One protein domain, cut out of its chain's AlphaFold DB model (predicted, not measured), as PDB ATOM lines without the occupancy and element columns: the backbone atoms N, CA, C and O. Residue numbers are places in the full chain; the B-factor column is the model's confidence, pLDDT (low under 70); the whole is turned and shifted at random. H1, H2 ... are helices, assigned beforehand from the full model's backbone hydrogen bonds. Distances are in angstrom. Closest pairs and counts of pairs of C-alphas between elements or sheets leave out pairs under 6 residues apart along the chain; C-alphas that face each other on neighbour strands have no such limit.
ATOM      1  N   ASP A  43     -84.141 -35.800 -28.864       94.06
ATOM      2  CA  ASP A  43     -83.415 -34.548 -29.048       94.06
ATOM      3  C   ASP A  43     -81.931 -34.766 -29.412       94.06
ATOM      4  O   ASP A  43     -81.359 -35.830 -29.192       94.06
ATOM      5  N   GLN A  44     -81.277 -33.737 -29.959       96.38
ATOM      6  CA  GLN A  44     -79.821 -33.706 -30.209       96.38
ATOM      7  C   GLN A  44     -79.247 -34.948 -30.942       96.38
ATOM      8  O   GLN A  44     -78.235 -35.520 -30.513       96.38
ATOM      9  N   PRO A  45     -79.820 -35.362 -32.091       96.75
ATOM     10  CA  PRO A  45     -79.481 -36.629 -32.748       96.75
ATOM     11  C   PRO A  45     -77.992 -36.753 -33.099       96.75
ATOM     12  O   PRO A  45     -77.395 -37.808 -32.898       96.75
ATOM     13  N   LEU A  46     -77.346 -35.667 -33.542       97.25
ATOM     14  CA  LEU A  46     -75.918 -35.678 -33.885       97.25
ATOM     15  C   LEU A  46     -75.027 -36.034 -32.685       97.25
ATOM     16  O   LEU A  46     -74.111 -36.846 -32.811       97.25
ATOM     17  N   GLN A  47     -75.310 -35.483 -31.500       96.94
ATOM     18  CA  GLN A  47     -74.545 -35.779 -30.284       96.94
ATOM     19  C   GLN A  47     -74.783 -37.217 -29.789       96.94
ATOM     20  O   GLN A  47     -73.887 -37.855 -29.217       96.94
ATOM     21  N   ARG A  48     -75.986 -37.752 -30.019       96.69
ATOM     22  CA  ARG A  48     -76.340 -39.138 -29.693       96.69
ATOM     23  C   ARG A  48     -75.617 -40.126 -30.605       96.69
ATOM     24  O   ARG A  48     -74.930 -41.006 -30.080       96.69
ATOM     25  N   ILE A  49     -75.655 -39.907 -31.926       96.81
ATOM     26  CA  ILE A  49     -74.904 -40.682 -32.933       96.81
ATOM     27  C   ILE A  49     -73.406 -40.632 -32.639       96.81
ATOM     28  O   ILE A  49     -72.746 -41.670 -32.623       96.81
ATOM     29  N   TRP A  50     -72.865 -39.451 -32.328       97.50
ATOM     30  CA  TRP A  50     -71.456 -39.331 -31.954       97.50
ATOM     31  C   TRP A  50     -71.102 -40.194 -30.737       97.50
ATOM     32  O   TRP A  50     -70.030 -40.790 -30.673       97.50
ATOM     33  N   GLY A  51     -72.027 -40.333 -29.789       96.62
ATOM     34  CA  GLY A  51     -71.845 -41.257 -28.679       96.62
ATOM     35  C   GLY A  51     -71.807 -42.728 -29.094       96.62
ATOM     36  O   GLY A  51     -71.006 -43.464 -28.530       96.62
ATOM     37  N   ILE A  52     -72.585 -43.158 -30.095       96.81
ATOM     38  CA  ILE A  52     -72.453 -44.513 -30.661       96.81
ATOM     39  C   ILE A  52     -71.040 -44.697 -31.222       96.81
ATOM     40  O   ILE A  52     -70.364 -45.668 -30.891       96.81
ATOM     41  N   VAL A  53     -70.544 -43.737 -32.007       97.19
ATOM     42  CA  VAL A  53     -69.187 -43.813 -32.573       97.19
ATOM     43  C   VAL A  53     -68.133 -43.921 -31.465       97.19
ATOM     44  O   VAL A  53     -67.267 -44.789 -31.513       97.19
ATOM     45  N   VAL A  54     -68.216 -43.090 -30.425       97.19
ATOM     46  CA  VAL A  54     -67.214 -43.066 -29.346       97.19
ATOM     47  C   VAL A  54     -67.303 -44.288 -28.423       97.19
ATOM     48  O   VAL A  54     -66.274 -44.816 -27.994       97.19
ATOM     49  N   TYR A  55     -68.512 -44.722 -28.065       96.19
ATOM     50  CA  TYR A  55     -68.713 -45.727 -27.018       96.19
ATOM     51  C   TYR A  55     -68.969 -47.137 -27.554       96.19
ATOM     52  O   TYR A  55     -68.542 -48.083 -26.897       96.19
ATOM     53  N   VAL A  56     -69.583 -47.289 -28.731       95.06
ATOM     54  CA  VAL A  56     -69.827 -48.593 -29.374       95.06
ATOM     55  C   VAL A  56     -68.705 -48.929 -30.351       95.06
ATOM     56  O   VAL A  56     -68.041 -49.943 -30.184       95.06
ATOM     57  N   ILE A  57     -68.439 -48.061 -31.332       95.94
ATOM     58  CA  ILE A  57     -67.455 -48.352 -32.390       95.94
ATOM     59  C   ILE A  57     -66.023 -48.256 -31.847       95.94
ATOM     60  O   ILE A  57     -65.256 -49.213 -31.914       95.94
ATOM     61  N   ALA A  58     -65.661 -47.126 -31.238       96.31
ATOM     62  CA  ALA A  58     -64.332 -46.922 -30.661       96.31
ATOM     63  C   ALA A  58     -64.150 -47.586 -29.280       96.31
ATOM     64  O   ALA A  58     -63.046 -47.573 -28.739       96.31
ATOM     65  N   GLN A  59     -65.219 -48.141 -28.691       95.31
ATOM     66  CA  GLN A  59     -65.216 -48.866 -27.409       95.31
ATOM     67  C   GLN A  59     -64.481 -48.147 -26.262       95.31
ATOM     68  O   GLN A  59     -63.931 -48.785 -25.359       95.31
ATOM     69  N   ARG A  60     -64.495 -46.803 -26.251       95.44
ATOM     70  CA  ARG A  60     -63.645 -45.979 -25.371       95.44
ATOM     71  C   ARG A  60     -63.735 -46.368 -23.894       95.44
ATOM     72  O   ARG A  60     -62.723 -46.427 -23.208       95.44
ATOM     73  N   ARG A  61     -64.945 -46.633 -23.389       93.88
ATOM     74  CA  ARG A  61     -65.158 -47.002 -21.977       93.88
ATOM     75  C   ARG A  61     -64.725 -48.421 -21.654       93.88
ATOM     76  O   ARG A  61     -64.358 -48.677 -20.507       93.88
ATOM     77  N   LEU A  62     -64.816 -49.331 -22.618       92.94
ATOM     78  CA  LEU A  62     -64.455 -50.727 -22.424       92.94
ATOM     79  C   LEU A  62     -62.932 -50.895 -22.388       92.94
ATOM     80  O   LEU A  62     -62.423 -51.628 -21.547       92.94
ATOM     81  N   LEU A  63     -62.212 -50.127 -23.211       94.94
ATOM     82  CA  LEU A  63     -60.746 -50.104 -23.258       94.94
ATOM     83  C   LEU A  63     -60.076 -49.512 -22.005       94.94
ATOM     84  O   LEU A  63     -58.872 -49.672 -21.833       94.94
ATOM     85  N   ASN A  64     -60.840 -48.903 -21.090       92.38
ATOM     86  CA  ASN A  64     -60.336 -48.536 -19.760       92.38
ATOM     87  C   ASN A  64     -59.950 -49.773 -18.916       92.38
ATOM     88  O   ASN A  64     -59.225 -49.628 -17.940       92.38
ATOM     89  N   ASP A  65     -60.433 -50.971 -19.266       91.19
ATOM     90  CA  ASP A  65     -59.940 -52.254 -18.752       91.19
ATOM     91  C   ASP A  65     -59.309 -53.031 -19.918       91.19
ATOM     92  O   ASP A  65     -59.989 -53.758 -20.643       91.19
ATOM     93  N   ILE A  66     -58.006 -52.811 -20.146       92.38
ATOM     94  CA  ILE A  66     -57.304 -53.181 -21.388       92.38
ATOM     95  C   ILE A  66     -57.464 -54.667 -21.729       92.38
ATOM     96  O   ILE A  66     -57.708 -55.003 -22.882       92.38
ATOM     97  N   GLY A  67     -57.364 -55.567 -20.747       92.94
ATOM     98  CA  GLY A  67     -57.406 -57.009 -21.005       92.94
ATOM     99  C   GLY A  67     -58.738 -57.460 -21.630       92.94
ATOM    100  O   GLY A  67     -58.762 -57.908 -22.775       92.94
ATOM    101  N   PRO A  68     -59.864 -57.379 -20.898       92.94
ATOM    102  CA  PRO A  68     -61.195 -57.646 -21.444       92.94
ATOM    103  C   PRO A  68     -61.585 -56.713 -22.595       92.94
ATOM    104  O   PRO A  68     -62.317 -57.140 -23.483       92.94
ATOM    105  N   GLY A  69     -61.097 -55.469 -22.599       95.25
ATOM    106  CA  GLY A  69     -61.372 -54.494 -23.648       95.25
ATOM    107  C   GLY A  69     -60.796 -54.890 -25.003       95.25
ATOM    108  O   GLY A  69     -61.538 -54.913 -25.977       95.25
ATOM    109  N   LEU A  70     -59.518 -55.273 -25.071       96.81
ATOM    110  CA  LEU A  70     -58.891 -55.742 -26.313       96.81
ATOM    111  C   LEU A  70     -59.510 -57.051 -26.804       96.81
ATOM    112  O   LEU A  70     -59.788 -57.193 -27.991       96.81
ATOM    113  N   MET A  71     -59.785 -57.980 -25.885       96.56
ATOM    114  CA  MET A  71     -60.505 -59.218 -26.194       96.56
ATOM    115  C   MET A  71     -61.865 -58.924 -26.840       96.56
ATOM    116  O   MET A  71     -62.198 -59.492 -27.875       96.56
ATOM    117  N   HIS A  72     -62.656 -58.033 -26.244       95.56
ATOM    118  CA  HIS A  72     -63.965 -57.683 -26.782       95.56
ATOM    119  C   HIS A  72     -63.864 -56.896 -28.093       95.56
ATOM    120  O   HIS A  72     -64.648 -57.143 -29.003       95.56
ATOM    121  N   ALA A  73     -62.889 -55.994 -28.229       97.00
ATOM    122  CA  ALA A  73     -62.647 -55.269 -29.472       97.00
ATOM    123  C   ALA A  73     -62.308 -56.229 -30.623       97.00
ATOM    124  O   ALA A  73     -62.863 -56.080 -31.709       97.00
ATOM    125  N   ALA A  74     -61.471 -57.246 -30.380       98.00
ATOM    126  CA  ALA A  74     -61.157 -58.281 -31.365       98.00
ATOM    127  C   ALA A  74     -62.405 -59.066 -31.800       98.00
ATOM    128  O   ALA A  74     -62.600 -59.282 -32.994       98.00
ATOM    129  N   ILE A  75     -63.274 -59.436 -30.850       97.44
ATOM    130  CA  ILE A  75     -64.547 -60.109 -31.148       97.44
ATOM    131  C   ILE A  75     -65.468 -59.186 -31.951       97.44
ATOM    132  O   ILE A  75     -65.908 -59.557 -33.029       97.44
ATOM    133  N   PHE A  76     -65.727 -57.973 -31.471       97.12
ATOM    134  CA  PHE A  76     -66.644 -57.032 -32.112       97.12
ATOM    135  C   PHE A  76     -66.225 -56.677 -33.543       97.12
ATOM    136  O   PHE A  76     -67.003 -56.854 -34.477       97.12
ATOM    137  N   TRP A  77     -64.988 -56.207 -33.733       97.19
ATOM    138  CA  TRP A  77     -64.497 -55.823 -35.057       97.19
ATOM    139  C   TRP A  77     -64.344 -57.030 -35.972       97.19
ATOM    140  O   TRP A  77     -64.667 -56.941 -37.155       97.19
ATOM    141  N   GLY A  78     -63.928 -58.174 -35.423       97.56
ATOM    142  CA  GLY A  78     -63.867 -59.409 -36.183       97.56
ATOM    143  C   GLY A  78     -65.240 -59.842 -36.688       97.56
ATOM    144  O   GLY A  78     -65.361 -60.168 -37.861       97.56
ATOM    145  N   PHE A  79     -66.289 -59.753 -35.868       96.38
ATOM    146  CA  PHE A  79     -67.659 -60.049 -36.296       96.38
ATOM    147  C   PHE A  79     -68.194 -59.058 -37.336       96.38
ATOM    148  O   PHE A  79     -68.906 -59.479 -38.242       96.38
ATOM    149  N   LEU A  80     -67.836 -57.769 -37.266       95.38
ATOM    150  CA  LEU A  80     -68.211 -56.802 -38.309       95.38
ATOM    151  C   LEU A  80     -67.577 -57.134 -39.666       95.38
ATOM    152  O   LEU A  80     -68.237 -57.005 -40.694       95.38
ATOM    153  N   ILE A  81     -66.314 -57.572 -39.675       95.81
ATOM    154  CA  ILE A  81     -65.638 -58.014 -40.901       95.81
ATOM    155  C   ILE A  81     -66.219 -59.344 -41.391       95.81
ATOM    156  O   ILE A  81     -66.568 -59.460 -42.564       95.81
ATOM    157  N   LEU A  82     -66.366 -60.325 -40.498       96.50
ATOM    158  CA  LEU A  82     -66.913 -61.643 -40.822       96.50
ATOM    159  C   LEU A  82     -68.364 -61.575 -41.293       96.50
ATOM    160  O   LEU A  82     -68.776 -62.405 -42.087       96.50
ATOM    161  N   LEU A  83     -69.134 -60.556 -40.903       96.25
ATOM    162  CA  LEU A  83     -70.483 -60.357 -41.430       96.25
ATOM    163  C   LEU A  83     -70.499 -60.257 -42.966       96.25
ATOM    164  O   LEU A  83     -71.469 -60.677 -43.592       96.25
ATOM    165  N   VAL A  84     -69.427 -59.745 -43.581       96.12
ATOM    166  CA  VAL A  84     -69.296 -59.665 -45.044       96.12
ATOM    167  C   VAL A  84     -69.133 -61.059 -45.657       96.12
ATOM    168  O   VAL A  84     -69.794 -61.376 -46.646       96.12
ATOM    169  N   THR A  85     -68.284 -61.908 -45.078       95.12
ATOM    170  CA  THR A  85     -67.997 -63.256 -45.595       95.12
ATOM    171  C   THR A  85     -69.101 -64.255 -45.228       95.12
ATOM    172  O   THR A  85     -69.611 -64.945 -46.108       95.12
ATOM    173  N   THR A  86     -69.632 -64.207 -44.005       95.69
ATOM    174  CA  THR A  86     -70.882 -64.875 -43.608       95.69
ATOM    175  C   THR A  86     -72.048 -64.455 -44.503       95.69
ATOM    176  O   THR A  86     -72.816 -65.292 -44.975       95.69
ATOM    177  N   GLY A  87     -72.182 -63.157 -44.795       95.62
ATOM    178  CA  GLY A  87     -73.190 -62.650 -45.721       95.62
ATOM    179  C   GLY A  87     -73.041 -63.240 -47.125       95.62
ATOM    180  O   GLY A  87     -74.039 -63.478 -47.803       95.62
ATOM    181  N   ASN A  88     -71.813 -63.544 -47.553       95.00
ATOM    182  CA  ASN A  88     -71.552 -64.202 -48.828       95.00
ATOM    183  C   ASN A  88     -72.087 -65.644 -48.855       95.00
ATOM    184  O   ASN A  88     -72.694 -66.039 -49.849       95.00
ATOM    185  N   TYR A  89     -71.950 -66.400 -47.758       93.06
ATOM    186  CA  TYR A  89     -72.607 -67.707 -47.605       93.06
ATOM    187  C   TYR A  89     -74.134 -67.579 -47.629       93.06
ATOM    188  O   TYR A  89     -74.810 -68.312 -48.347       93.06
ATOM    189  N   MET A  90     -74.675 -66.602 -46.896       94.44
ATOM    190  CA  MET A  90     -76.121 -66.356 -46.801       94.44
ATOM    191  C   MET A  90     -76.759 -65.900 -48.113       94.44
ATOM    192  O   MET A  90     -77.975 -65.975 -48.243       94.44
ATOM    193  N   THR A  91     -75.961 -65.407 -49.061       94.81
ATOM    194  CA  THR A  91     -76.427 -64.868 -50.346       94.81
ATOM    195  C   THR A  91     -75.922 -65.662 -51.549       94.81
ATOM    196  O   THR A  91     -76.047 -65.195 -52.680       94.81
ATOM    197  N   ASN A  92     -75.352 -66.852 -51.321       94.00
ATOM    198  CA  ASN A  92     -74.819 -67.726 -52.367       94.00
ATOM    199  C   ASN A  92     -73.829 -67.023 -53.315       94.00
ATOM    200  O   ASN A  92     -74.000 -67.038 -54.531       94.00
ATOM    201  N   GLY A  93     -72.829 -66.335 -52.760       91.81
ATOM    202  CA  GLY A  93     -71.773 -65.718 -53.567       91.81
ATOM    203  C   GLY A  93     -72.087 -64.317 -54.106       91.81
ATOM    204  O   GLY A  93     -71.255 -63.740 -54.814       91.81
ATOM    205  N   LEU A  94     -73.252 -63.731 -53.798       92.75
ATOM    206  CA  LEU A  94     -73.622 -62.401 -54.301       92.75
ATOM    207  C   LEU A  94     -72.657 -61.304 -53.825       92.75
ATOM    208  O   LEU A  94     -72.237 -60.467 -54.622       92.75
ATOM    209  N   ILE A  95     -72.274 -61.311 -52.544       94.19
ATOM    210  CA  ILE A  95     -71.364 -60.301 -51.979       94.19
ATOM    211  C   ILE A  95     -69.986 -60.383 -52.641       94.19
ATOM    212  O   ILE A  95     -69.436 -59.365 -53.056       94.19
ATOM    213  N   GLU A  96     -69.452 -61.592 -52.799       92.69
ATOM    214  CA  GLU A  96     -68.209 -61.844 -53.524       92.69
ATOM    215  C   GLU A  96     -68.303 -61.340 -54.965       92.69
ATOM    216  O   GLU A  96     -67.373 -60.709 -55.460       92.69
ATOM    217  N   THR A  97     -69.434 -61.565 -55.632       91.75
ATOM    218  CA  THR A  97     -69.660 -61.103 -57.007       91.75
ATOM    219  C   THR A  97     -69.593 -59.582 -57.108       91.75
ATOM    220  O   THR A  97     -68.886 -59.052 -57.965       91.75
ATOM    221  N   ILE A  98     -70.266 -58.875 -56.196       92.31
ATOM    222  CA  ILE A  98     -70.267 -57.408 -56.140       92.31
ATOM    223  C   ILE A  98     -68.865 -56.876 -55.817       92.31
ATOM    224  O   ILE A  98     -68.385 -55.951 -56.469       92.31
ATOM    225  N   LEU A  99     -68.175 -57.468 -54.840       92.25
ATOM    226  CA  LEU A  99     -66.852 -57.011 -54.398       92.25
ATOM    227  C   LEU A  99     -65.710 -57.440 -55.323       92.25
ATOM    228  O   LEU A  99     -64.609 -56.897 -55.222       92.25
ATOM    229  N   ARG A 100     -65.944 -58.370 -56.253       89.25
ATOM    230  CA  ARG A 100     -64.982 -58.698 -57.312       89.25
ATOM    231  C   ARG A 100     -65.005 -57.708 -58.479       89.25
ATOM    232  O   ARG A 100     -64.003 -57.599 -59.179       89.25
ATOM    233  N   TRP A 101     -66.114 -56.997 -58.683       87.94
ATOM    234  CA  TRP A 101     -66.255 -55.994 -59.742       87.94
ATOM    235  C   TRP A 101     -65.201 -54.866 -59.693       87.94
ATOM    236  O   TRP A 101     -64.608 -54.573 -60.736       87.94
ATOM    237  N   PRO A 102     -64.895 -54.237 -58.540       86.62
ATOM    238  CA  PRO A 102     -63.877 -53.192 -58.483       86.62
ATOM    239  C   PRO A 102     -62.447 -53.742 -58.616       86.62
ATOM    240  O   PRO A 102     -62.082 -54.742 -57.995       86.62
ATOM    241  N   LEU A 103     -61.606 -53.013 -59.367       80.88
ATOM    242  CA  LEU A 103     -60.139 -53.153 -59.386       80.88
ATOM    243  C   LEU A 103     -59.643 -54.604 -59.586       80.88
ATOM    244  O   LEU A 103     -58.702 -55.048 -58.928       80.88
ATOM    245  N   GLY A 104     -60.300 -55.367 -60.466       81.44
ATOM    246  CA  GLY A 104     -59.873 -56.725 -60.829       81.44
ATOM    247  C   GLY A 104     -59.986 -57.763 -59.706       81.44
ATOM    248  O   GLY A 104     -59.295 -58.779 -59.743       81.44
ATOM    249  N   GLY A 105     -60.827 -57.523 -58.695       88.81
ATOM    250  CA  GLY A 105     -61.068 -58.463 -57.597       88.81
ATOM    251  C   GLY A 105     -60.270 -58.204 -56.321       88.81
ATOM    252  O   GLY A 105     -60.428 -58.946 -55.350       88.81
ATOM    253  N   ILE A 106     -59.457 -57.143 -56.280       92.31
ATOM    254  CA  ILE A 106     -58.615 -56.833 -55.116       92.31
ATOM    255  C   ILE A 106     -59.433 -56.591 -53.841       92.31
ATOM    256  O   ILE A 106     -58.996 -56.969 -52.759       92.31
ATOM    257  N   ALA A 107     -60.634 -56.012 -53.952       93.25
ATOM    258  CA  ALA A 107     -61.466 -55.727 -52.788       93.25
ATOM    259  C   ALA A 107     -61.916 -57.020 -52.091       93.25
ATOM    260  O   ALA A 107     -61.795 -57.122 -50.873       93.25
ATOM    261  N   TRP A 108     -62.342 -58.039 -52.847       93.69
ATOM    262  CA  TRP A 108     -62.653 -59.355 -52.281       93.69
ATOM    263  C   TRP A 108     -61.420 -60.033 -51.666       93.69
ATOM    264  O   TRP A 108     -61.499 -60.568 -50.564       93.69
ATOM    265  N   ILE A 109     -60.263 -59.956 -52.331       94.31
ATOM    266  CA  ILE A 109     -59.002 -60.510 -51.807       94.31
ATOM    267  C   ILE A 109     -58.646 -59.871 -50.455       94.31
ATOM    268  O   ILE A 109     -58.284 -60.581 -49.517       94.31
ATOM    269  N   LEU A 110     -58.788 -58.547 -50.333       94.50
ATOM    270  CA  LEU A 110     -58.561 -57.827 -49.079       94.50
ATOM    271  C   LEU A 110     -59.566 -58.231 -47.999       94.50
ATOM    272  O   LEU A 110     -59.164 -58.431 -46.856       94.50
ATOM    273  N   VAL A 111     -60.846 -58.394 -48.347       95.06
ATOM    274  CA  VAL A 111     -61.868 -58.875 -47.407       95.06
ATOM    275  C   VAL A 111     -61.491 -60.245 -46.853       95.06
ATOM    276  O   VAL A 111     -61.461 -60.403 -45.638       95.06
ATOM    277  N   VAL A 112     -61.125 -61.206 -47.707       95.06
ATOM    278  CA  VAL A 112     -60.731 -62.556 -47.267       95.06
ATOM    279  C   VAL A 112     -59.458 -62.525 -46.418       95.06
ATOM    280  O   VAL A 112     -59.389 -63.199 -45.388       95.06
ATOM    281  N   ALA A 113     -58.464 -61.717 -46.800       96.44
ATOM    282  CA  ALA A 113     -57.225 -61.561 -46.036       96.44
ATOM    283  C   ALA A 113     -57.487 -61.003 -44.627       96.44
ATOM    284  O   ALA A 113     -57.009 -61.557 -43.633       96.44
ATOM    285  N   VAL A 114     -58.279 -59.930 -44.533       97.44
ATOM    286  CA  VAL A 114     -58.626 -59.288 -43.260       97.44
ATOM    287  C   VAL A 114     -59.535 -60.196 -42.427       97.44
ATOM    288  O   VAL A 114     -59.297 -60.344 -41.231       97.44
ATOM    289  N   ALA A 115     -60.509 -60.876 -43.038       97.62
ATOM    290  CA  ALA A 115     -61.342 -61.868 -42.359       97.62
ATOM    291  C   ALA A 115     -60.489 -62.985 -41.739       97.62
ATOM    292  O   ALA A 115     -60.622 -63.262 -40.550       97.62
ATOM    293  N   ASN A 116     -59.531 -63.549 -42.483       97.69
ATOM    294  CA  ASN A 116     -58.633 -64.594 -41.978       97.69
ATOM    295  C   ASN A 116     -57.739 -64.118 -40.822       97.69
ATOM    296  O   ASN A 116     -57.500 -64.876 -39.879       97.69
ATOM    297  N   LEU A 117     -57.277 -62.864 -40.854       97.81
ATOM    298  CA  LEU A 117     -56.590 -62.254 -39.714       97.81
ATOM    299  C   LEU A 117     -57.508 -62.197 -38.483       97.81
ATOM    300  O   LEU A 117     -57.121 -62.632 -37.396       97.81
ATOM    301  N   PHE A 118     -58.732 -61.689 -38.646       98.38
ATOM    302  CA  PHE A 118     -59.678 -61.552 -37.542       98.38
ATOM    303  C   PHE A 118     -60.184 -62.891 -37.002       98.38
ATOM    304  O   PHE A 118     -60.392 -62.983 -35.796       98.38
ATOM    305  N   ILE A 119     -60.293 -63.943 -37.820       98.50
ATOM    306  CA  ILE A 119     -60.553 -65.314 -37.348       98.50
ATOM    307  C   ILE A 119     -59.519 -65.702 -36.286       98.50
ATOM    308  O   ILE A 119     -59.888 -66.110 -35.186       98.50
ATOM    309  N   GLY A 120     -58.227 -65.503 -36.565       98.19
ATOM    310  CA  GLY A 120     -57.158 -65.789 -35.605       98.19
ATOM    311  C   GLY A 120     -57.268 -64.958 -34.328       98.19
ATOM    312  O   GLY A 120     -57.189 -65.501 -33.223       98.19
ATOM    313  N   LEU A 121     -57.512 -63.650 -34.464       98.44
ATOM    314  CA  LEU A 121     -57.690 -62.751 -33.318       98.44
ATOM    315  C   LEU A 121     -58.893 -63.150 -32.454       98.44
ATOM    316  O   LEU A 121     -58.797 -63.125 -31.225       98.44
ATOM    317  N   ILE A 122     -60.005 -63.557 -33.071       98.62
ATOM    318  CA  ILE A 122     -61.188 -64.036 -32.356       98.62
ATOM    319  C   ILE A 122     -60.873 -65.341 -31.629       98.62
ATOM    320  O   ILE A 122     -61.194 -65.446 -30.451       98.62
ATOM    321  N   LEU A 123     -60.211 -66.315 -32.261       98.50
ATOM    322  CA  LEU A 123     -59.851 -67.576 -31.598       98.50
ATOM    323  C   LEU A 123     -58.988 -67.338 -30.348       98.50
ATOM    324  O   LEU A 123     -59.259 -67.913 -29.290       98.50
ATOM    325  N   VAL A 124     -58.015 -66.423 -30.424       98.31
ATOM    326  CA  VAL A 124     -57.218 -65.997 -29.260       98.31
ATOM    327  C   VAL A 124     -58.096 -65.310 -28.207       98.31
ATOM    328  O   VAL A 124     -57.988 -65.613 -27.016       98.31
ATOM    329  N   ALA A 125     -59.003 -64.421 -28.621       98.44
ATOM    330  CA  ALA A 125     -59.928 -63.744 -27.716       98.44
ATOM    331  C   ALA A 125     -60.881 -64.725 -27.007       98.44
ATOM    332  O   ALA A 125     -61.127 -64.572 -25.810       98.44
ATOM    333  N   LEU A 126     -61.375 -65.759 -27.695       97.88
ATOM    334  CA  LEU A 126     -62.211 -66.812 -27.113       97.88
ATOM    335  C   LEU A 126     -61.432 -67.659 -26.108       97.88
ATOM    336  O   LEU A 126     -61.936 -67.912 -25.012       97.88
ATOM    337  N   ALA A 127     -60.195 -68.039 -26.437       97.31
ATOM    338  CA  ALA A 127     -59.320 -68.754 -25.514       97.31
ATOM    339  C   ALA A 127     -59.074 -67.930 -24.239       97.31
ATOM    340  O   ALA A 127     -59.227 -68.437 -23.126       97.31
ATOM    341  N   TYR A 128     -58.796 -66.631 -24.382       97.19
ATOM    342  CA  TYR A 128     -58.648 -65.719 -23.248       97.19
ATOM    343  C   TYR A 128     -59.956 -65.537 -22.456       97.19
ATOM    344  O   TYR A 128     -59.937 -65.540 -21.221       97.19
ATOM    345  N   ALA A 129     -61.108 -65.434 -23.128       95.06
ATOM    346  CA  ALA A 129     -62.420 -65.325 -22.487       95.06
ATOM    347  C   ALA A 129     -62.763 -66.566 -21.647       95.06
ATOM    348  O   ALA A 129     -63.304 -66.426 -20.540       95.06
ATOM    349  N   ALA A 130     -62.437 -67.755 -22.166       94.62
ATOM    350  CA  ALA A 130     -62.601 -69.039 -21.496       94.62
ATOM    351  C   ALA A 130     -61.626 -69.179 -20.320       94.62
ATOM    352  O   ALA A 130     -62.058 -69.458 -19.200       94.62
ATOM    353  N   TRP A 131     -60.339 -68.878 -20.525       95.38
ATOM    354  CA  TRP A 131     -59.327 -68.869 -19.465       95.38
ATOM    355  C   TRP A 131     -59.723 -67.944 -18.310       95.38
ATOM    356  O   TRP A 131     -59.679 -68.343 -17.145       95.38
ATOM    357  N   ARG A 132     -60.223 -66.737 -18.609       93.69
ATOM    358  CA  ARG A 132     -60.698 -65.804 -17.578       93.69
ATOM    359  C   ARG A 132     -61.864 -66.337 -16.747       93.69
ATOM    360  O   ARG A 132     -61.991 -65.953 -15.588       93.69
ATOM    361  N   ARG A 133     -62.719 -67.187 -17.318       92.12
ATOM    362  CA  ARG A 133     -63.894 -67.761 -16.636       92.12
ATOM    363  C   ARG A 133     -63.577 -69.033 -15.870       92.12
ATOM    364  O   ARG A 133     -64.183 -69.270 -14.834       92.12
ATOM    365  N   ILE A 134     -62.655 -69.844 -16.378       93.31
ATOM    366  CA  ILE A 134     -62.355 -71.162 -15.809       93.31
ATOM    367  C   ILE A 134     -61.188 -71.082 -14.828       93.31
ATOM    368  O   ILE A 134     -61.262 -71.710 -13.773       93.31
ATOM    369  N   VAL A 135     -60.157 -70.296 -15.150       94.75
ATOM    370  CA  VAL A 135     -58.896 -70.226 -14.400       94.75
ATOM    371  C   VAL A 135     -58.802 -68.937 -13.586       94.75
ATOM    372  O   VAL A 135     -58.756 -69.006 -12.365       94.75
ATOM    373  N   ALA A 136     -58.826 -67.761 -14.228       93.56
ATOM    374  CA  ALA A 136     -58.558 -66.499 -13.521       93.56
ATOM    375  C   ALA A 136     -59.674 -66.076 -12.546       93.56
ATOM    376  O   ALA A 136     -59.387 -65.429 -11.545       93.56
ATOM    377  N   ARG A 137     -60.938 -66.401 -12.863       90.62
ATOM    378  CA  ARG A 137     -62.144 -66.205 -12.028       90.62
ATOM    379  C   ARG A 137     -62.154 -64.901 -11.208       90.62
ATOM    380  O   ARG A 137     -62.246 -64.948  -9.982       90.62
ATOM    381  N   PRO A 138     -62.076 -63.720 -11.849       89.06
ATOM    382  CA  PRO A 138     -62.167 -62.468 -11.108       89.06
ATOM    383  C   PRO A 138     -63.542 -62.362 -10.435       89.06
ATOM    384  O   PRO A 138     -64.555 -62.715 -11.038       89.06
ATOM    385  N   THR A 139     -63.584 -61.824  -9.216       85.50
ATOM    386  CA  THR A 139     -64.761 -61.815  -8.319       85.50
ATOM    387  C   THR A 139     -66.042 -61.253  -8.942       85.50
ATOM    388  O   THR A 139     -67.142 -61.652  -8.579       85.50
ATOM    389  N   ARG A 140     -65.917 -60.345  -9.916       87.00
ATOM    390  CA  ARG A 140     -67.048 -59.720 -10.618       87.00
ATOM    391  C   ARG A 140     -67.700 -60.583 -11.710       87.00
ATOM    392  O   ARG A 140     -68.799 -60.258 -12.170       87.00
ATOM    393  N   LEU A 141     -67.029 -61.646 -12.163       86.94
ATOM    394  CA  LEU A 141     -67.470 -62.514 -13.259       86.94
ATOM    395  C   LEU A 141     -68.097 -63.802 -12.716       86.94
ATOM    396  O   LEU A 141     -67.444 -64.581 -12.031       86.94
ATOM    397  N   ALA A 142     -69.351 -64.051 -13.094       78.94
ATOM    398  CA  ALA A 142     -70.060 -65.282 -12.763       78.94
ATOM    399  C   ALA A 142     -69.878 -66.343 -13.862       78.94
ATOM    400  O   ALA A 142     -69.847 -66.022 -15.057       78.94
ATOM    401  N   LEU A 143     -69.808 -67.617 -13.461       86.31
ATOM    402  CA  LEU A 143     -69.884 -68.749 -14.383       86.31
ATOM    403  C   LEU A 143     -71.355 -69.007 -14.729       86.31
ATOM    404  O   LEU A 143     -72.054 -69.706 -14.003       86.31
ATOM    405  N   SER A 144     -71.827 -68.438 -15.840       86.25
ATOM    406  CA  SER A 144     -73.186 -68.683 -16.335       86.25
ATOM    407  C   SER A 144     -73.185 -69.670 -17.502       86.25
ATOM    408  O   SER A 144     -72.279 -69.650 -18.338       86.25
ATOM    409  N   ARG A 145     -74.227 -70.507 -17.588       91.12
ATOM    410  CA  ARG A 145     -74.420 -71.448 -18.707       91.12
ATOM    411  C   ARG A 145     -74.461 -70.710 -20.045       91.12
ATOM    412  O   ARG A 145     -73.715 -71.061 -20.953       91.12
ATOM    413  N   ASP A 146     -75.217 -69.617 -20.103       90.69
ATOM    414  CA  ASP A 146     -75.309 -68.742 -21.275       90.69
ATOM    415  C   ASP A 146     -73.943 -68.264 -21.774       90.69
ATOM    416  O   ASP A 146     -73.722 -68.190 -22.976       90.69
ATOM    417  N   ALA A 147     -72.995 -67.961 -20.876       89.69
ATOM    418  CA  ALA A 147     -71.667 -67.522 -21.299       89.69
ATOM    419  C   ALA A 147     -70.943 -68.610 -22.101       89.69
ATOM    420  O   ALA A 147     -70.318 -68.300 -23.109       89.69
ATOM    421  N   PHE A 148     -71.033 -69.869 -21.670       93.25
ATOM    422  CA  PHE A 148     -70.387 -70.985 -22.360       93.25
ATOM    423  C   PHE A 148     -71.119 -71.375 -23.642       93.25
ATOM    424  O   PHE A 148     -70.454 -71.652 -24.635       93.25
ATOM    425  N   ILE A 149     -72.456 -71.321 -23.657       95.88
ATOM    426  CA  ILE A 149     -73.247 -71.541 -24.878       95.88
ATOM    427  C   ILE A 149     -72.865 -70.505 -25.941       95.88
ATOM    428  O   ILE A 149     -72.556 -70.866 -27.070       95.88
ATOM    429  N   ILE A 150     -72.801 -69.224 -25.572       95.06
ATOM    430  CA  ILE A 150     -72.420 -68.147 -26.493       95.06
ATOM    431  C   ILE A 150     -70.977 -68.295 -26.977       95.06
ATOM    432  O   ILE A 150     -70.729 -68.154 -28.170       95.06
ATOM    433  N   LEU A 151     -70.026 -68.620 -26.092       94.94
ATOM    434  CA  LEU A 151     -68.640 -68.875 -26.504       94.94
ATOM    435  C   LEU A 151     -68.546 -70.060 -27.475       94.94
ATOM    436  O   LEU A 151     -67.797 -69.979 -28.445       94.94
ATOM    437  N   ALA A 152     -69.320 -71.126 -27.252       97.06
ATOM    438  CA  ALA A 152     -69.371 -72.283 -28.140       97.06
ATOM    439  C   ALA A 152     -70.013 -71.952 -29.496       97.06
ATOM    440  O   ALA A 152     -69.504 -72.386 -30.523       97.06
ATOM    441  N   LEU A 153     -71.087 -71.155 -29.521       97.44
ATOM    442  CA  LEU A 153     -71.723 -70.705 -30.764       97.44
ATOM    443  C   LEU A 153     -70.789 -69.800 -31.576       97.44
ATOM    444  O   LEU A 153     -70.623 -70.024 -32.770       97.44
ATOM    445  N   ILE A 154     -70.128 -68.832 -30.931       97.50
ATOM    446  CA  ILE A 154     -69.133 -67.972 -31.586       97.50
ATOM    447  C   ILE A 154     -67.972 -68.813 -32.132       97.50
ATOM    448  O   ILE A 154     -67.568 -68.627 -33.278       97.50
ATOM    449  N   LEU A 155     -67.461 -69.764 -31.343       98.44
ATOM    450  CA  LEU A 155     -66.430 -70.693 -31.802       98.44
ATOM    451  C   LEU A 155     -66.911 -71.502 -33.013       98.44
ATOM    452  O   LEU A 155     -66.172 -71.623 -33.982       98.44
ATOM    453  N   GLY A 156     -68.144 -72.013 -32.982       98.31
ATOM    454  CA  GLY A 156     -68.755 -72.754 -34.084       98.31
ATOM    455  C   GLY A 156     -68.825 -71.936 -35.373       98.31
ATOM    456  O   GLY A 156     -68.367 -72.406 -36.413       98.31
ATOM    457  N   VAL A 157     -69.307 -70.690 -35.304       98.00
ATOM    458  CA  VAL A 157     -69.341 -69.759 -36.450       98.00
ATOM    459  C   VAL A 157     -67.933 -69.548 -37.022       98.00
ATOM    460  O   VAL A 157     -67.718 -69.733 -38.215       98.00
ATOM    461  N   VAL A 158     -66.951 -69.231 -36.175       98.31
ATOM    462  CA  VAL A 158     -65.580 -68.908 -36.611       98.31
ATOM    463  C   VAL A 158     -64.835 -70.128 -37.162       98.31
ATOM    464  O   VAL A 158     -64.112 -70.022 -38.150       98.31
ATOM    465  N   VAL A 159     -65.005 -71.301 -36.549       98.31
ATOM    466  CA  VAL A 159     -64.366 -72.546 -37.005       98.31
ATOM    467  C   VAL A 159     -64.978 -73.027 -38.314       98.31
ATOM    468  O   VAL A 159     -64.243 -73.465 -39.196       98.31
ATOM    469  N   THR A 160     -66.301 -72.940 -38.463       98.00
ATOM    470  CA  THR A 160     -66.957 -73.327 -39.720       98.00
ATOM    471  C   THR A 160     -66.607 -72.384 -40.866       98.00
ATOM    472  O   THR A 160     -66.414 -72.868 -41.976       98.00
ATOM    473  N   GLU A 161     -66.420 -71.089 -40.592       96.69
ATOM    474  CA  GLU A 161     -65.885 -70.126 -41.564       96.69
ATOM    475  C   GLU A 161     -64.470 -70.523 -42.014       96.69
ATOM    476  O   GLU A 161     -64.208 -70.705 -43.200       96.69
ATOM    477  N   LEU A 162     -63.558 -70.742 -41.057       98.06
ATOM    478  CA  LEU A 162     -62.167 -71.102 -41.346       98.06
ATOM    479  C   LEU A 162     -62.058 -72.418 -42.130       98.06
ATOM    480  O   LEU A 162     -61.248 -72.539 -43.053       98.06
ATOM    481  N   ALA A 163     -62.864 -73.412 -41.757       97.81
ATOM    482  CA  ALA A 163     -62.942 -74.685 -42.462       97.81
ATOM    483  C   ALA A 163     -63.520 -74.510 -43.872       97.81
ATOM    484  O   ALA A 163     -62.990 -75.087 -44.820       97.81
ATOM    485  N   GLY A 164     -64.555 -73.680 -44.027       96.25
ATOM    486  CA  GLY A 164     -65.137 -73.326 -45.319       96.25
ATOM    487  C   GLY A 164     -64.109 -72.704 -46.267       96.25
ATOM    488  O   GLY A 164     -63.920 -73.213 -47.372       96.25
ATOM    489  N   ASP A 165     -63.380 -71.680 -45.820       95.88
ATOM    490  CA  ASP A 165     -62.298 -71.057 -46.594       95.88
ATOM    491  C   ASP A 165     -61.202 -72.069 -46.960       95.88
ATOM    492  O   ASP A 165     -60.754 -72.140 -48.108       95.88
ATOM    493  N   THR A 166     -60.795 -72.900 -45.996       97.81
ATOM    494  CA  THR A 166     -59.771 -73.937 -46.191       97.81
ATOM    495  C   THR A 166     -60.175 -74.921 -47.291       97.81
ATOM    496  O   THR A 166     -59.401 -75.174 -48.215       97.81
ATOM    497  N   LEU A 167     -61.394 -75.460 -47.213       97.06
ATOM    498  CA  LEU A 167     -61.923 -76.439 -48.166       97.06
ATOM    499  C   LEU A 167     -62.140 -75.818 -49.546       97.06
ATOM    500  O   LEU A 167     -61.831 -76.444 -50.560       97.06
ATOM    501  N   ARG A 168     -62.583 -74.558 -49.592       94.44
ATOM    502  CA  ARG A 168     -62.694 -73.799 -50.838       94.44
ATOM    503  C   ARG A 168     -61.335 -73.651 -51.523       94.44
ATOM    504  O   ARG A 168     -61.250 -73.852 -52.730       94.44
ATOM    505  N   PHE A 169     -60.268 -73.346 -50.787       96.44
ATOM    506  CA  PHE A 169     -58.922 -73.244 -51.364       96.44
ATOM    507  C   PHE A 169     -58.335 -74.586 -51.807       96.44
ATOM    508  O   PHE A 169     -57.516 -74.604 -52.724       96.44
ATOM    509  N   VAL A 170     -58.753 -75.711 -51.213       96.94
ATOM    510  CA  VAL A 170     -58.424 -77.044 -51.749       96.94
ATOM    511  C   VAL A 170     -59.178 -77.303 -53.054       96.94
ATOM    512  O   VAL A 170     -58.584 -77.776 -54.020       96.94
ATOM    513  N   ALA A 171     -60.472 -76.973 -53.106       95.06
ATOM    514  CA  ALA A 171     -61.292 -77.152 -54.303       95.06
ATOM    515  C   ALA A 171     -60.877 -76.215 -55.456       95.06
ATOM    516  O   ALA A 171     -61.038 -76.552 -56.631       95.06
ATOM    517  N   HIS A 172     -60.325 -75.044 -55.128       92.81
ATOM    518  CA  HIS A 172     -59.909 -74.006 -56.070       92.81
ATOM    519  C   HIS A 172     -58.490 -73.513 -55.746       92.81
ATOM    520  O   HIS A 172     -58.318 -72.416 -55.206       92.81
ATOM    521  N   PRO A 173     -57.456 -74.306 -56.081       91.00
ATOM    522  CA  PRO A 173     -56.077 -74.018 -55.687       91.00
ATOM    523  C   PRO A 173     -55.516 -72.720 -56.280       91.00
ATOM    524  O   PRO A 173     -54.593 -72.155 -55.686       91.00
ATOM    525  N   ASP A 174     -56.086 -72.248 -57.393       92.12
ATOM    526  CA  ASP A 174     -55.689 -71.033 -58.112       92.12
ATOM    527  C   ASP A 174     -56.343 -69.746 -57.576       92.12
ATOM    528  O   ASP A 174     -56.076 -68.664 -58.102       92.12
ATOM    529  N   ASP A 175     -57.199 -69.819 -56.545       91.38
ATOM    530  CA  ASP A 175     -57.812 -68.618 -55.965       91.38
ATOM    531  C   ASP A 175     -56.717 -67.683 -55.403       91.38
ATOM    532  O   ASP A 175     -55.975 -68.076 -54.493       91.38
ATOM    533  N   PRO A 176     -56.587 -66.436 -55.901       92.12
ATOM    534  CA  PRO A 176     -55.537 -65.523 -55.459       92.12
ATOM    535  C   PRO A 176     -55.626 -65.191 -53.962       92.12
ATOM    536  O   PRO A 176     -54.596 -64.915 -53.341       92.12
ATOM    537  N   ALA A 177     -56.818 -65.273 -53.358       93.31
ATOM    538  CA  ALA A 177     -57.002 -65.030 -51.930       93.31
ATOM    539  C   ALA A 177     -56.287 -66.076 -51.052       93.31
ATOM    540  O   ALA A 177     -55.890 -65.768 -49.927       93.31
ATOM    541  N   ARG A 178     -56.022 -67.282 -51.579       95.31
ATOM    542  CA  ARG A 178     -55.329 -68.364 -50.862       95.31
ATOM    543  C   ARG A 178     -53.960 -67.950 -50.327       95.31
ATOM    544  O   ARG A 178     -53.563 -68.391 -49.255       95.31
ATOM    545  N   ARG A 179     -53.229 -67.110 -51.070       94.19
ATOM    546  CA  ARG A 179     -51.857 -66.695 -50.716       94.19
ATOM    547  C   ARG A 179     -51.815 -65.651 -49.602       94.19
ATOM    548  O   ARG A 179     -50.800 -65.531 -48.928       94.19
ATOM    549  N   VAL A 180     -52.893 -64.887 -49.440       95.50
ATOM    550  CA  VAL A 180     -52.996 -63.806 -48.446       95.50
ATOM    551  C   VAL A 180     -53.808 -64.213 -47.215       95.50
ATOM    552  O   VAL A 180     -53.742 -63.546 -46.185       95.50
ATOM    553  N   ALA A 181     -54.557 -65.314 -47.295       96.50
ATOM    554  CA  ALA A 181     -55.286 -65.889 -46.176       96.50
ATOM    555  C   ALA A 181     -54.317 -66.524 -45.164       96.50
ATOM    556  O   ALA A 181     -53.826 -67.635 -45.364       96.50
ATOM    557  N   LEU A 182     -54.065 -65.814 -44.059       96.62
ATOM    558  CA  LEU A 182     -53.061 -66.186 -43.053       96.62
ATOM    559  C   LEU A 182     -53.275 -67.571 -42.426       96.62
ATOM    560  O   LEU A 182     -52.300 -68.221 -42.057       96.62
ATOM    561  N   LEU A 183     -54.529 -68.012 -42.291       97.81
ATOM    562  CA  LEU A 183     -54.874 -69.283 -41.648       97.81
ATOM    563  C   LEU A 183     -55.363 -70.316 -42.662       97.81
ATOM    564  O   LEU A 183     -54.757 -71.380 -42.792       97.81
ATOM    565  N   ALA A 184     -56.422 -70.006 -43.414       97.56
ATOM    566  CA  ALA A 184     -57.001 -70.949 -44.367       97.56
ATOM    567  C   ALA A 184     -56.036 -71.322 -45.505       97.56
ATOM    568  O   ALA A 184     -56.060 -72.455 -45.982       97.56
ATOM    569  N   GLY A 185     -55.149 -70.407 -45.920       97.19
ATOM    570  CA  GLY A 185     -54.121 -70.667 -46.929       97.19
ATOM    571  C   GLY A 185     -53.212 -71.836 -46.538       97.19
ATOM    572  O   GLY A 185     -53.247 -72.869 -47.215       97.19
ATOM    573  N   PRO A 186     -52.447 -71.737 -45.434       97.88
ATOM    574  CA  PRO A 186     -51.638 -72.845 -44.925       97.88
ATOM    575  C   PRO A 186     -52.446 -74.110 -44.614       97.88
ATOM    576  O   PRO A 186     -52.030 -75.208 -44.990       97.88
ATOM    577  N   LEU A 187     -53.626 -73.978 -43.997       98.00
ATOM    578  CA  LEU A 187     -54.484 -75.130 -43.699       98.00
ATOM    579  C   LEU A 187     -54.926 -75.869 -44.968       98.00
ATOM    580  O   LEU A 187     -54.989 -77.096 -44.968       98.00
ATOM    581  N   SER A 188     -55.150 -75.159 -46.077       97.75
ATOM    582  CA  SER A 188     -55.505 -75.782 -47.358       97.75
ATOM    583  C   SER A 188     -54.368 -76.607 -47.957       97.75
ATOM    584  O   SER A 188     -54.625 -77.539 -48.708       97.75
ATOM    585  N   LEU A 189     -53.106 -76.293 -47.647       97.00
ATOM    586  CA  LEU A 189     -51.971 -77.111 -48.083       97.00
ATOM    587  C   LEU A 189     -51.955 -78.440 -47.326       97.00
ATOM    588  O   LEU A 189     -51.732 -79.486 -47.927       97.00
ATOM    589  N   ILE A 190     -52.260 -78.395 -46.027       97.31
ATOM    590  CA  ILE A 190     -52.370 -79.584 -45.175       97.31
ATOM    591  C   ILE A 190     -53.570 -80.437 -45.602       97.31
ATOM    592  O   ILE A 190     -53.473 -81.659 -45.652       97.31
ATOM    593  N   ALA A 191     -54.690 -79.797 -45.940       97.00
ATOM    594  CA  ALA A 191     -55.912 -80.467 -46.370       97.00
ATOM    595  C   ALA A 191     -55.894 -80.909 -47.845       97.00
ATOM    596  O   ALA A 191     -56.767 -81.671 -48.248       97.00
ATOM    597  N   ALA A 192     -54.913 -80.488 -48.652       95.62
ATOM    598  CA  ALA A 192     -54.836 -80.804 -50.081       95.62
ATOM    599  C   ALA A 192     -54.968 -82.305 -50.438       95.62
ATOM    600  O   ALA A 192     -55.621 -82.601 -51.444       95.62
ATOM    601  N   PRO A 193     -54.434 -83.267 -49.649       97.38
ATOM    602  CA  PRO A 193     -54.528 -84.693 -49.965       97.38
ATOM    603  C   PRO A 193     -55.951 -85.263 -50.040       97.38
ATOM    604  O   PRO A 193     -56.130 -86.325 -50.627       97.38
ATOM    605  N   ILE A 194     -56.970 -84.588 -49.487       95.94
ATOM    606  CA  ILE A 194     -58.366 -85.061 -49.581       95.94
ATOM    607  C   ILE A 194     -58.911 -84.992 -51.018       95.94
ATOM    608  O   ILE A 194     -59.888 -85.662 -51.340       95.94
ATOM    609  N   GLY A 195     -58.273 -84.201 -51.888       95.81
ATOM    610  CA  GLY A 195     -58.658 -84.031 -53.284       95.81
ATOM    611  C   GLY A 195     -59.800 -83.031 -53.501       95.81
ATOM    612  O   GLY A 195     -60.610 -82.748 -52.619       95.81
ATOM    613  N   VAL A 196     -59.869 -82.496 -54.723       94.75
ATOM    614  CA  VAL A 196     -60.796 -81.415 -55.114       94.75
ATOM    615  C   VAL A 196     -62.263 -81.811 -54.930       94.75
ATOM    616  O   VAL A 196     -63.040 -81.044 -54.368       94.75
ATOM    617  N   ALA A 197     -62.646 -83.016 -55.365       94.12
ATOM    618  CA  ALA A 197     -64.035 -83.471 -55.299       94.12
ATOM    619  C   ALA A 197     -64.527 -83.632 -53.850       94.12
ATOM    620  O   ALA A 197     -65.612 -83.159 -53.506       94.12
ATOM    621  N   ALA A 198     -63.715 -84.246 -52.981       95.50
ATOM    622  CA  ALA A 198     -64.062 -84.393 -51.571       95.50
ATOM    623  C   ALA A 198     -64.094 -83.034 -50.860       95.50
ATOM    624  O   ALA A 198     -65.003 -82.782 -50.070       95.50
ATOM    625  N   ALA A 199     -63.155 -82.136 -51.180       95.88
ATOM    626  CA  ALA A 199     -63.133 -80.783 -50.635       95.88
ATOM    627  C   ALA A 199     -64.381 -79.974 -51.015       95.88
ATOM    628  O   ALA A 199     -64.945 -79.304 -50.154       95.88
ATOM    629  N   ALA A 200     -64.855 -80.074 -52.261       93.44
ATOM    630  CA  ALA A 200     -66.082 -79.413 -52.706       93.44
ATOM    631  C   ALA A 200     -67.329 -79.942 -51.971       93.44
ATOM    632  O   ALA A 200     -68.157 -79.161 -51.503       93.44
ATOM    633  N   GLY A 201     -67.441 -81.265 -51.796       94.25
ATOM    634  CA  GLY A 201     -68.526 -81.866 -51.012       94.25
ATOM    635  C   GLY A 201     -68.484 -81.451 -49.537       94.25
ATOM    636  O   GLY A 201     -69.500 -81.046 -48.969       94.25
ATOM    637  N   ALA A 202     -67.297 -81.482 -48.928       96.00
ATOM    638  CA  ALA A 202     -67.091 -81.055 -47.548       96.00
ATOM    639  C   ALA A 202     -67.379 -79.557 -47.360       96.00
ATOM    640  O   ALA A 202     -68.005 -79.182 -46.371       96.00
ATOM    641  N   PHE A 203     -66.988 -78.706 -48.315       95.75
ATOM    642  CA  PHE A 203     -67.318 -77.280 -48.306       95.75
ATOM    643  C   PHE A 203     -68.830 -77.071 -48.212       95.75
ATOM    644  O   PHE A 203     -69.284 -76.293 -47.379       95.75
ATOM    645  N   GLY A 204     -69.613 -77.811 -49.002       94.44
ATOM    646  CA  GLY A 204     -71.072 -77.753 -48.956       94.44
ATOM    647  C   GLY A 204     -71.649 -78.057 -47.570       94.44
ATOM    648  O   GLY A 204     -72.525 -77.338 -47.093       94.44
ATOM    649  N   ILE A 205     -71.118 -79.080 -46.895       95.38
ATOM    650  CA  ILE A 205     -71.508 -79.436 -45.523       95.38
ATOM    651  C   ILE A 205     -71.155 -78.300 -44.556       95.38
ATOM    652  O   ILE A 205     -72.006 -77.858 -43.786       95.38
ATOM    653  N   PHE A 206     -69.920 -77.797 -44.603       96.44
ATOM    654  CA  PHE A 206     -69.461 -76.730 -43.713       96.44
ATOM    655  C   PHE A 206     -70.176 -75.397 -43.950       96.44
ATOM    656  O   PHE A 206     -70.453 -74.693 -42.983       96.44
ATOM    657  N   ALA A 207     -70.551 -75.082 -45.191       95.81
ATOM    658  CA  ALA A 207     -71.367 -73.918 -45.516       95.81
ATOM    659  C   ALA A 207     -72.747 -74.000 -44.839       95.81
ATOM    660  O   ALA A 207     -73.170 -73.048 -44.182       95.81
ATOM    661  N   TRP A 208     -73.426 -75.151 -44.915       96.94
ATOM    662  CA  TRP A 208     -74.699 -75.359 -44.213       96.94
ATOM    663  C   TRP A 208     -74.552 -75.369 -42.694       96.94
ATOM    664  O   TRP A 208     -75.409 -74.820 -42.001       96.94
ATOM    665  N   LEU A 209     -73.466 -75.941 -42.166       97.62
ATOM    666  CA  LEU A 209     -73.158 -75.862 -40.738       97.62
ATOM    667  C   LEU A 209     -72.968 -74.409 -40.297       97.62
ATOM    668  O   LEU A 209     -73.556 -74.010 -39.295       97.62
ATOM    669  N   HIS A 210     -72.211 -73.607 -41.048       97.50
ATOM    670  CA  HIS A 210     -72.009 -72.189 -40.758       97.50
ATOM    671  C   HIS A 210     -73.336 -71.422 -40.758       97.50
ATOM    672  O   HIS A 210     -73.665 -70.750 -39.780       97.50
ATOM    673  N   ILE A 211     -74.143 -71.583 -41.813       97.56
ATOM    674  CA  ILE A 211     -75.482 -70.986 -41.916       97.56
ATOM    675  C   ILE A 211     -76.342 -71.386 -40.708       97.56
ATOM    676  O   ILE A 211     -76.960 -70.529 -40.071       97.56
ATOM    677  N   GLY A 212     -76.330 -72.672 -40.346       97.94
ATOM    678  CA  GLY A 212     -77.031 -73.202 -39.180       97.94
ATOM    679  C   GLY A 212     -76.557 -72.583 -37.863       97.94
ATOM    680  O   GLY A 212     -77.391 -72.181 -37.052       97.94
ATOM    681  N   PHE A 213     -75.245 -72.435 -37.657       98.38
ATOM    682  CA  PHE A 213     -74.691 -71.771 -36.475       98.38
ATOM    683  C   PHE A 213     -75.086 -70.298 -36.403       98.38
ATOM    684  O   PHE A 213     -75.450 -69.836 -35.326       98.38
ATOM    685  N   VAL A 214     -75.070 -69.566 -37.517       97.56
ATOM    686  CA  VAL A 214     -75.461 -68.149 -37.545       97.56
ATOM    687  C   VAL A 214     -76.954 -67.984 -37.250       97.56
ATOM    688  O   VAL A 214     -77.328 -67.152 -36.423       97.56
ATOM    689  N   MET A 215     -77.817 -68.810 -37.851       97.44
ATOM    690  CA  MET A 215     -79.257 -68.808 -37.559       97.44
ATOM    691  C   MET A 215     -79.551 -69.233 -36.113       97.44
ATOM    692  O   MET A 215     -80.369 -68.612 -35.429       97.44
ATOM    693  N   GLY A 216     -78.864 -70.260 -35.612       97.12
ATOM    694  CA  GLY A 216     -78.970 -70.716 -34.225       97.12
ATOM    695  C   GLY A 216     -78.493 -69.658 -33.228       97.12
ATOM    696  O   GLY A 216     -79.163 -69.385 -32.234       97.12
ATOM    697  N   PHE A 217     -77.381 -68.988 -33.525       96.62
ATOM    698  CA  PHE A 217     -76.878 -67.874 -32.729       96.62
ATOM    699  C   PHE A 217     -77.888 -66.727 -32.696       96.62
ATOM    700  O   PHE A 217     -78.283 -66.300 -31.613       96.62
ATOM    701  N   GLY A 218     -78.385 -66.309 -33.866       95.81
ATOM    702  CA  GLY A 218     -79.403 -65.268 -34.003       95.81
ATOM    703  C   GLY A 218     -80.681 -65.573 -33.221       95.81
ATOM    704  O   GLY A 218     -81.164 -64.720 -32.481       95.81
ATOM    705  N   THR A 219     -81.204 -66.799 -33.308       96.38
ATOM    706  CA  THR A 219     -82.412 -67.207 -32.563       96.38
ATOM    707  C   THR A 219     -82.208 -67.252 -31.054       96.38
ATOM    708  O   THR A 219     -83.156 -66.989 -30.315       96.38
ATOM    709  N   TYR A 220     -80.991 -67.540 -30.588       96.62
ATOM    710  CA  TYR A 220     -80.657 -67.604 -29.167       96.62
ATOM    711  C   TYR A 220     -80.372 -66.226 -28.537       96.62
ATOM    712  O   TYR A 220     -80.551 -66.061 -27.327       96.62
ATOM    713  N   LEU A 221     -80.005 -65.206 -29.330       94.69
ATOM    714  CA  LEU A 221     -79.742 -63.840 -28.841       94.69
ATOM    715  C   LEU A 221     -80.810 -63.309 -27.864       94.69
ATOM    716  O   LEU A 221     -80.440 -62.967 -26.741       94.69
ATOM    717  N   PRO A 222     -82.117 -63.274 -28.197       94.12
ATOM    718  CA  PRO A 222     -83.133 -62.649 -27.349       94.12
ATOM    719  C   PRO A 222     -83.535 -63.494 -26.125       94.12
ATOM    720  O   PRO A 222     -84.413 -63.093 -25.353       94.12
ATOM    721  N   TYR A 223     -82.921 -64.664 -25.939       92.00
ATOM    722  CA  TYR A 223     -83.089 -65.518 -24.760       92.00
ATOM    723  C   TYR A 223     -81.913 -65.439 -23.791       92.00
ATOM    724  O   TYR A 223     -82.026 -65.940 -22.678       92.00
ATOM    725  N   SER A 224     -80.804 -64.828 -24.201       92.06
ATOM    726  CA  SER A 224     -79.559 -64.845 -23.443       92.06
ATOM    727  C   SER A 224     -79.088 -63.441 -23.100       92.06
ATOM    728  O   SER A 224     -79.505 -62.436 -23.680       92.06
ATOM    729  N   LYS A 225     -78.099 -63.373 -22.213       86.56
ATOM    730  CA  LYS A 225     -77.372 -62.130 -21.924       86.56
ATOM    731  C   LYS A 225     -76.582 -61.547 -23.105       86.56
ATOM    732  O   LYS A 225     -76.033 -60.448 -22.999       86.56
ATOM    733  N   HIS A 226     -76.471 -62.264 -24.229       92.31
ATOM    734  CA  HIS A 226     -75.831 -61.732 -25.434       92.31
ATOM    735  C   HIS A 226     -76.747 -60.803 -26.242       92.31
ATOM    736  O   HIS A 226     -76.277 -60.175 -27.186       92.31
ATOM    737  N   LEU A 227     -78.011 -60.623 -25.827       93.81
ATOM    738  CA  LEU A 227     -78.919 -59.609 -26.377       93.81
ATOM    739  C   LEU A 227     -78.310 -58.193 -26.400       93.81
ATOM    740  O   LEU A 227     -78.707 -57.374 -27.224       93.81
ATOM    741  N   HIS A 228     -77.299 -57.924 -25.566       92.31
ATOM    742  CA  HIS A 228     -76.562 -56.662 -25.571       92.31
ATOM    743  C   HIS A 228     -75.980 -56.269 -26.936       92.31
ATOM    744  O   HIS A 228     -75.801 -55.077 -27.151       92.31
ATOM    745  N   ILE A 229     -75.730 -57.202 -27.861       93.62
ATOM    746  CA  ILE A 229     -75.309 -56.871 -29.238       93.62
ATOM    747  C   ILE A 229     -76.384 -56.101 -30.032       93.62
ATOM    748  O   ILE A 229     -76.102 -55.564 -31.093       93.62
ATOM    749  N   LEU A 230     -77.629 -56.083 -29.548       93.75
ATOM    750  CA  LEU A 230     -78.741 -55.341 -30.147       93.75
ATOM    751  C   LEU A 230     -79.259 -54.218 -29.243       93.75
ATOM    752  O   LEU A 230     -79.887 -53.278 -29.725       93.75
ATOM    753  N   THR A 231     -79.085 -54.343 -27.924       96.25
ATOM    754  CA  THR A 231     -79.619 -53.381 -26.950       96.25
ATOM    755  C   THR A 231     -78.598 -52.333 -26.508       96.25
ATOM    756  O   THR A 231     -79.003 -51.260 -26.063       96.25
ATOM    757  N   SER A 232     -77.290 -52.563 -26.686       94.75
ATOM    758  CA  SER A 232     -76.253 -51.605 -26.269       94.75
ATOM    759  C   SER A 232     -76.270 -50.319 -27.093       94.75
ATOM    760  O   SER A 232     -76.114 -49.234 -26.539       94.75
ATOM    761  N   GLU A 233     -76.474 -50.417 -28.405       95.06
ATOM    762  CA  GLU A 233     -76.529 -49.292 -29.338       95.06
ATOM    763  C   GLU A 233     -77.689 -48.343 -29.020       95.06
ATOM    764  O   GLU A 233     -77.423 -47.153 -28.806       95.06
ATOM    765  N   PRO A 234     -78.955 -48.811 -28.922       95.75
ATOM    766  CA  PRO A 234     -80.042 -47.940 -28.506       95.75
ATOM    767  C   PRO A 234     -79.849 -47.442 -27.069       95.75
ATOM    768  O   PRO A 234     -80.166 -46.286 -26.805       95.75
ATOM    769  N   ASN A 235     -79.270 -48.231 -26.154       96.81
ATOM    770  CA  ASN A 235     -78.973 -47.737 -24.807       96.81
ATOM    771  C   ASN A 235     -78.016 -46.527 -24.837       96.81
ATOM    772  O   ASN A 235     -78.323 -45.456 -24.315       96.81
ATOM    773  N   VAL A 236     -76.891 -46.650 -25.549       96.75
ATOM    774  CA  VAL A 236     -75.911 -45.566 -25.718       96.75
ATOM    775  C   VAL A 236     -76.526 -44.350 -26.416       96.75
ATOM    776  O   VAL A 236     -76.219 -43.211 -26.044       96.75
ATOM    777  N   TYR A 237     -77.367 -44.567 -27.432       97.38
ATOM    778  CA  TYR A 237     -78.033 -43.493 -28.170       97.38
ATOM    779  C   TYR A 237     -78.982 -42.693 -27.270       97.38
ATOM    780  O   TYR A 237     -78.917 -41.463 -27.229       97.38
ATOM    781  N   PHE A 238     -79.817 -43.391 -26.500       96.44
ATOM    782  CA  PHE A 238     -80.848 -42.806 -25.643       96.44
ATOM    783  C   PHE A 238     -80.377 -42.497 -24.214       96.44
ATOM    784  O   PHE A 238     -81.207 -42.273 -23.334       96.44
ATOM    785  N   ARG A 239     -79.065 -42.437 -23.964       94.12
ATOM    786  CA  ARG A 239     -78.501 -41.977 -22.682       94.12
ATOM    787  C   ARG A 239     -78.958 -40.559 -22.313       94.12
ATOM    788  O   ARG A 239     -79.251 -39.753 -23.202       94.12
TER     789      ARG A 239
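What this domain is: This is residues 43 to 239 of the 488 residues of the protein "(Fe-S)-binding protein" of Chloroflexi bacterium (UniProt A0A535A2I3). Four long helices make the core: H5 and H8 lie side by side, H4 folds back along H5 as a slightly crossed hairpin, and the kinked H2 packs slantwise on H4, its last residues reaching H8. H3 packs on H4 near where H4 begins, H6 and H7 sit near the end of H5, with H6 on H4 and H7 on H5, while H1 and H9 pair off to one side. The 197 printed residues hold nine named helices, H1 to H9 in chain order, and no named strand: all helix, compact, radius of gyration of the C-alphas 18.5 A, spans 53 by 42 by 29 A.

Where its parts are: H1 is residues 45 to 57, from C-alpha 45 at (-79.481, -36.629, -32.748). H2, 66 to 90, 34.3 A, has a kink of 40 degrees near residue 84. H3 is 94 to 100, H4 102 to 136 at 47.2 A, H5 145 to 171 at 38.4 A, H6 176 to 179, H7 184 to 194, H8 196 to 223 at 40.9 A, and H9 225 to 237, ending at (-78.033, -43.493, -28.170).

How they stand to each other: H1 touches H9 at Arg 48 and Tyr 237, closest C-alphas 4.9 A. H2 touches H4 at Met 71 and Ala 125, 4.8 A, at a steep tilt of 44 degrees. H3 touches H4 at Leu 99 and Trp 108, 5.3 A. H5 touches H8 at a shallow tilt of 23 degrees, opposite ways. H6 touches H4 at Ile 109 and Ala 177, 4.9 A. H7 touches H5 at Thr 166 and Ala 184, 4.5 A. Every O i to N i+4 pair is within hydrogen-bond range in H1, H3 and H5, against 19 of 21 in H2, 27 of 31 in H4, 5 of 7 in H7, 22 of 24 in H8 and 5 of 9 in H9; H6 is too short for one.

The domain as a whole: C-alphas 43 and 193 are farthest apart, 61.5 A. The printed part has no cut, no long link and no residue under 70 in pLDDT.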